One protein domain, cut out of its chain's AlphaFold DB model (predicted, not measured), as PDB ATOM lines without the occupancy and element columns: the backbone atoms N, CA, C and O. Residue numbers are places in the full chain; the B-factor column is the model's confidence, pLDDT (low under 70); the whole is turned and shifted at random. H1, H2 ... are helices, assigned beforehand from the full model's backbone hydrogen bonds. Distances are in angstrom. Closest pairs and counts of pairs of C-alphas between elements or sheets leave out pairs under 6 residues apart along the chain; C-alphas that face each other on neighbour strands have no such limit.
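What this domain is: This is residues 81 to 130 of the 130 residues of an uncharacterized protein of Candidatus Eisenbacteria bacterium (UniProt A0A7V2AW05). Two long, nearly straight helices, H1 and H2, lie side by side and run opposite ways as a helical hairpin, and past H1 residues 122 to 130 stick out, of which 122 to 129 belong to the longer helix, H2. The tight link closes one end of this flat, rod-like shape. The printed part has 50 residues with two named helices, H1 then H2, and no named strand; its class is all helix. It is loose, with a radius of gyration of the C-alphas of 13.3 A and spans of 45 by 19 by 5 A.

How they stand to each other: Start at H2, residues 103 to 129, and look from it to H1, residues 81 to 99. They touch, and the closest C-alphas, those of Ile 106 and Thr 94, are 6.2 A apart. This hairpin's helices run opposite ways at a shallow tilt of 4 degrees. In H1 every O i to N i+4 pair is within hydrogen-bond range; in H2, 20 of 23 are.

Where its parts are: Find C-alpha 103 at (286.577, 172.686, 242.472); from there H2 runs 40.3 A to C-alpha 129 at (299.976, 191.976, 209.720). H1 begins at C-alpha 81, (283.300, 191.250, 221.483), and runs 27.3 A.

The domain as a whole: The C-alphas farthest apart, of Gly 101 and Ile 130, the chain's last residue, are 45.4 A apart. The printed part has no cut, and no printed residue is under pLDDT 70.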
ATOM      1  N   PRO A  81     284.296 191.683 220.497       75.94
ATOM      2  CA  PRO A  81     283.300 191.250 221.483       75.94
ATOM      3  C   PRO A  81     283.349 189.742 221.752       75.94
ATOM      4  O   PRO A  81     283.027 189.294 222.849       75.94
ATOM      5  N   PHE A  82     283.808 188.953 220.777       80.69
ATOM      6  CA  PHE A  82     283.937 187.504 220.900       80.69
ATOM      7  C   PHE A  82     284.844 187.076 222.068       80.69
ATOM      8  O   PHE A  82     284.492 186.151 222.797       80.69
ATOM      9  N   ILE A  83     285.960 187.779 222.307       84.81
ATOM     10  CA  ILE A  83     286.886 187.488 223.420       84.81
ATOM     11  C   ILE A  83     286.161 187.639 224.762       84.81
ATOM     12  O   ILE A  83     286.245 186.768 225.631       84.81
ATOM     13  N   PHE A  84     285.405 188.728 224.913       83.19
ATOM     14  CA  PHE A  84     284.653 189.013 226.130       83.19
ATOM     15  C   PHE A  84     283.513 188.020 226.344       83.19
ATOM     16  O   PHE A  84     283.319 187.574 227.472       83.19
ATOM     17  N   ILE A  85     282.806 187.621 225.282       86.81
ATOM     18  CA  ILE A  85     281.728 186.626 225.363       86.81
ATOM     19  C   ILE A  85     282.277 185.274 225.821       86.81
ATOM     20  O   ILE A  85     281.761 184.703 226.780       86.81
ATOM     21  N   VAL A  86     283.340 184.775 225.184       89.88
ATOM     22  CA  VAL A  86     283.948 183.486 225.554       89.88
ATOM     23  C   VAL A  86     284.417 183.509 227.010       89.88
ATOM     24  O   VAL A  86     284.160 182.568 227.764       89.88
ATOM     25  N   ASN A  87     285.038 184.610 227.440       90.62
ATOM     26  CA  ASN A  87     285.476 184.761 228.822       90.62
ATOM     27  C   ASN A  87     284.287 184.825 229.801       90.62
ATOM     28  O   ASN A  87     284.287 184.137 230.821       90.62
ATOM     29  N   ALA A  88     283.239 185.588 229.477       90.50
ATOM     30  CA  ALA A  88     282.026 185.686 230.290       90.50
ATOM     31  C   ALA A  88     281.349 184.320 230.462       90.50
ATOM     32  O   ALA A  88     281.017 183.933 231.585       90.50
ATOM     33  N   VAL A  89     281.223 183.545 229.380       92.56
ATOM     34  CA  VAL A  89     280.695 182.174 229.426       92.56
ATOM     35  C   VAL A  89     281.556 181.291 230.331       92.56
ATOM     36  O   VAL A  89     281.015 180.576 231.172       92.56
ATOM     37  N   ALA A  90     282.884 181.377 230.248       90.25
ATOM     38  CA  ALA A  90     283.774 180.616 231.127       90.25
ATOM     39  C   ALA A  90     283.600 180.973 232.616       90.25
ATOM     40  O   ALA A  90     283.664 180.092 233.482       90.25
ATOM     41  N   TYR A  91     283.338 182.247 232.930       91.38
ATOM     42  CA  TYR A  91     282.984 182.668 234.286       91.38
ATOM     43  C   TYR A  91     281.637 182.122 234.741       91.38
ATOM     44  O   TYR A  91     281.560 181.621 235.863       91.38
ATOM     45  N   LEU A  92     280.617 182.151 233.882       91.88
ATOM     46  CA  LEU A  92     279.315 181.559 234.189       91.88
ATOM     47  C   LEU A  92     279.448 180.063 234.475       91.88
ATOM     48  O   LEU A  92     279.011 179.600 235.526       91.88
ATOM     49  N   VAL A  93     280.123 179.320 233.595       89.69
ATOM     50  CA  VAL A  93     280.380 177.884 233.782       89.69
ATOM     51  C   VAL A  93     281.102 177.637 235.104       89.69
ATOM     52  O   VAL A  93     280.683 176.787 235.882       89.69
ATOM     53  N   THR A  94     282.128 178.426 235.419       89.44
ATOM     54  CA  THR A  94     282.858 178.276 236.684       89.44
ATOM     55  C   THR A  94     281.992 178.568 237.901       89.44
ATOM     56  O   THR A  94     282.077 177.849 238.892       89.44
ATOM     57  N   PHE A  95     281.147 179.595 237.840       90.81
ATOM     58  CA  PHE A  95     280.215 179.914 238.915       90.81
ATOM     59  C   PHE A  95     279.251 178.747 239.180       90.81
ATOM     60  O   PHE A  95     279.059 178.348 240.333       90.81
ATOM     61  N   PHE A  96     278.711 178.138 238.121       89.62
ATOM     62  CA  PHE A  96     277.873 176.943 238.240       89.62
ATOM     63  C   PHE A  96     278.654 175.715 238.737       89.62
ATOM     64  O   PHE A  96     278.127 174.948 239.543       89.62
ATOM     65  N   SER A  97     279.910 175.533 238.323       86.69
ATOM     66  CA  SER A  97     280.756 174.420 238.779       86.69
ATOM     67  C   SER A  97     281.167 174.545 240.246       86.69
ATOM     68  O   SER A  97     281.192 173.538 240.955       86.69
ATOM     69  N   LEU A  98     281.415 175.766 240.736       88.88
ATOM     70  CA  LEU A  98     281.658 176.033 242.158       88.88
ATOM     71  C   LEU A  98     280.446 175.649 243.005       88.88
ATOM     72  O   LEU A  98     280.595 174.964 244.014       88.88
ATOM     73  N   ARG A  99     279.239 176.022 242.558       88.69
ATOM     74  CA  ARG A  99     277.979 175.642 243.218       88.69
ATOM     75  C   ARG A  99     277.783 174.124 243.298       88.69
ATOM     76  O   ARG A  99     277.140 173.660 244.231       88.69
ATOM     77  N   LYS A 100     278.323 173.364 242.342       86.88
ATOM     78  CA  LYS A 100     278.226 171.895 242.291       86.88
ATOM     79  C   LYS A 100     279.392 171.155 242.965       86.88
ATOM     80  O   LYS A 100     279.356 169.933 243.033       86.88
ATOM     81  N   GLY A 101     280.411 171.857 243.469       86.31
ATOM     82  CA  GLY A 101     281.549 171.242 244.167       86.31
ATOM     83  C   GLY A 101     282.678 170.720 243.265       86.31
ATOM     84  O   GLY A 101     283.611 170.096 243.766       86.31
ATOM     85  N   TYR A 102     282.669 171.021 241.961       83.81
ATOM     86  CA  TYR A 102     283.695 170.582 240.995       83.81
ATOM     87  C   TYR A 102     284.982 171.428 241.044       83.81
ATOM     88  O   TYR A 102     285.555 171.790 240.018       83.81
ATOM     89  N   GLY A 103     285.464 171.755 242.248       78.50
ATOM     90  CA  GLY A 103     286.577 172.686 242.472       78.50
ATOM     91  C   GLY A 103     287.856 172.363 241.685       78.50
ATOM     92  O   GLY A 103     288.509 173.262 241.159       78.50
ATOM     93  N   LYS A 104     288.193 171.072 241.561       79.56
ATOM     94  CA  LYS A 104     289.412 170.602 240.876       79.56
ATOM     95  C   LYS A 104     289.326 170.711 239.347       79.56
ATOM     96  O   LYS A 104     290.326 171.009 238.702       79.56
ATOM     97  N   GLU A 105     288.140 170.532 238.769       82.12
ATOM     98  CA  GLU A 105     287.904 170.596 237.316       82.12
ATOM     99  C   GLU A 105     287.862 172.044 236.792       82.12
ATOM    100  O   GLU A 105     288.079 172.309 235.605       82.12
ATOM    101  N   ILE A 106     287.660 173.013 237.690       85.62
ATOM    102  CA  ILE A 106     287.703 174.441 237.362       85.62
ATOM    103  C   ILE A 106     289.084 174.831 236.843       85.62
ATOM    104  O   ILE A 106     289.176 175.549 235.854       85.62
ATOM    105  N   LEU A 107     290.161 174.340 237.458       84.38
ATOM    106  CA  LEU A 107     291.517 174.692 237.030       84.38
ATOM    107  C   LEU A 107     291.778 174.246 235.585       84.38
ATOM    108  O   LEU A 107     292.263 175.040 234.784       84.38
ATOM    109  N   GLY A 108     291.367 173.024 235.227       87.25
ATOM    110  CA  GLY A 108     291.497 172.513 233.859       87.25
ATOM    111  C   GLY A 108     290.707 173.338 232.842       87.25
ATOM    112  O   GLY A 108     291.252 173.754 231.819       87.25
ATOM    113  N   SER A 109     289.443 173.655 233.148       87.19
ATOM    114  CA  SER A 109     288.614 174.475 232.251       87.19
ATOM    115  C   SER A 109     289.131 175.913 232.117       87.19
ATOM    116  O   SER A 109     289.085 176.482 231.025       87.19
ATOM    117  N   ARG A 110     289.700 176.497 233.180       90.06
ATOM    118  CA  ARG A 110     290.305 177.838 233.138       90.06
ATOM    119  C   ARG A 110     291.579 177.884 232.314       90.06
ATOM    120  O   ARG A 110     291.733 178.813 231.521       90.06
ATOM    121  N   VAL A 111     292.456 176.894 232.462       92.62
ATOM    122  CA  VAL A 111     293.677 176.794 231.652       92.62
ATOM    123  C   VAL A 111     293.319 176.657 230.173       92.62
ATOM    124  O   VAL A 111     293.874 177.386 229.354       92.62
ATOM    125  N   LEU A 112     292.335 175.816 229.836       92.12
ATOM    126  CA  LEU A 112     291.876 175.640 228.457       92.12
ATOM    127  C   LEU A 112     291.336 176.943 227.849       92.12
ATOM    128  O   LEU A 112     291.749 177.330 226.757       92.12
ATOM    129  N   VAL A 113     290.444 177.640 228.560       92.44
ATOM    130  CA  VAL A 113     289.881 178.914 228.081       92.44
ATOM    131  C   VAL A 113     290.978 179.964 227.934       92.44
ATOM    132  O   VAL A 113     291.010 180.675 226.935       92.44
ATOM    133  N   THR A 114     291.905 180.042 228.887       92.38
ATOM    134  CA  THR A 114     293.009 181.010 228.831       92.38
ATOM    135  C   THR A 114     293.910 180.733 227.631       92.38
ATOM    136  O   THR A 114     294.211 181.653 226.877       92.38
ATOM    137  N   ALA A 115     294.275 179.470 227.397       93.94
ATOM    138  CA  ALA A 115     295.063 179.067 226.236       93.94
ATOM    139  C   ALA A 115     294.346 179.395 224.914       93.94
ATOM    140  O   ALA A 115     294.965 179.933 223.997       93.94
ATOM    141  N   PHE A 116     293.034 179.147 224.837       92.81
ATOM    142  CA  PHE A 116     292.219 179.506 223.676       92.81
ATOM    143  C   PHE A 116     292.194 181.021 223.430       92.81
ATOM    144  O   PHE A 116     292.405 181.464 222.302       92.81
ATOM    145  N   LEU A 117     291.991 181.828 224.476       91.00
ATOM    146  CA  LEU A 117     291.972 183.289 224.364       91.00
ATOM    147  C   LEU A 117     293.338 183.849 223.954       91.00
ATOM    148  O   LEU A 117     293.396 184.717 223.086       91.00
ATOM    149  N   VAL A 118     294.432 183.333 224.521       91.44
ATOM    150  CA  VAL A 118     295.797 183.711 224.120       91.44
ATOM    151  C   VAL A 118     296.036 183.363 222.650       91.44
ATOM    152  O   VAL A 118     296.500 184.213 221.893       91.44
ATOM    153  N   GLY A 119     295.651 182.157 222.222       90.62
ATOM    154  CA  GLY A 119     295.734 181.747 220.819       90.62
ATOM    155  C   GLY A 119     294.932 182.657 219.886       90.62
ATOM    156  O   GLY A 119     295.424 183.031 218.825       90.62
ATOM    157  N   LEU A 120     293.735 183.082 220.298       88.88
ATOM    158  CA  LEU A 120     292.893 183.996 219.524       88.88
ATOM    159  C   LEU A 120     293.509 185.397 219.415       88.88
ATOM    160  O   LEU A 120     293.517 185.973 218.330       88.88
ATOM    161  N   ILE A 121     294.077 185.924 220.505       87.25
ATOM    162  CA  ILE A 121     294.785 187.214 220.501       87.25
ATOM    163  C   ILE A 121     295.991 187.156 219.556       87.25
ATOM    164  O   ILE A 121     296.167 188.060 218.740       87.25
ATOM    165  N   ILE A 122     296.790 186.085 219.625       87.56
ATOM    166  CA  ILE A 122     297.942 185.886 218.733       87.56
ATOM    167  C   ILE A 122     297.477 185.757 217.278       87.56
ATOM    168  O   ILE A 122     298.015 186.431 216.405       87.56
ATOM    169  N   GLY A 123     296.449 184.948 217.012       87.50
ATOM    170  CA  GLY A 123     295.893 184.768 215.671       87.50
ATOM    171  C   GLY A 123     295.359 186.068 215.071       87.50
ATOM    172  O   GLY A 123     295.627 186.362 213.910       87.50
ATOM    173  N   TYR A 124     294.670 186.889 215.868       84.62
ATOM    174  CA  TYR A 124     294.219 188.216 215.448       84.62
ATOM    175  C   TYR A 124     295.394 189.158 215.161       84.62
ATOM    176  O   TYR A 124     295.390 189.847 214.141       84.62
ATOM    177  N   ALA A 125     296.411 189.179 216.029       83.31
ATOM    178  CA  ALA A 125     297.599 190.003 215.828       83.31
ATOM    179  C   ALA A 125     298.333 189.625 214.531       83.31
ATOM    180  O   ALA A 125     298.677 190.510 213.751       83.31
ATOM    181  N   LEU A 126     298.505 188.326 214.269       86.44
ATOM    182  CA  LEU A 126     299.115 187.815 213.038       86.44
ATOM    183  C   LEU A 126     298.266 188.129 211.801       86.44
ATOM    184  O   LEU A 126     298.793 188.624 210.808       86.44
ATOM    185  N   GLY A 127     296.952 187.906 211.870       82.75
ATOM    186  CA  GLY A 127     296.031 188.170 210.760       82.75
ATOM    187  C   GLY A 127     295.866 189.650 210.408       82.75
ATOM    188  O   GLY A 127     295.329 189.954 209.354       82.75
ATOM    189  N   LYS A 128     296.306 190.571 211.273       78.75
ATOM    190  CA  LYS A 128     296.329 192.014 210.990       78.75
ATOM    191  C   LYS A 128     297.602 192.462 210.259       78.75
ATOM    192  O   LYS A 128     297.618 193.555 209.699       78.75
ATOM    193  N   ILE A 129     298.674 191.670 210.336       79.31
ATOM    194  CA  ILE A 129     299.976 191.976 209.720       79.31
ATOM    195  C   ILE A 129     300.036 191.464 208.270       79.31
ATOM    196  O   ILE A 129     300.735 192.058 207.453       79.31
ATOM    197  N   ILE A 130     299.323 190.370 207.978       77.00
ATOM    198  CA  ILE A 130     299.141 189.787 206.636       77.00
ATOM    199  C   ILE A 130     298.075 190.574 205.872       77.00
ATOM    200  O   ILE A 130     298.306 190.842 204.672       77.00
TER     201      ILE A 130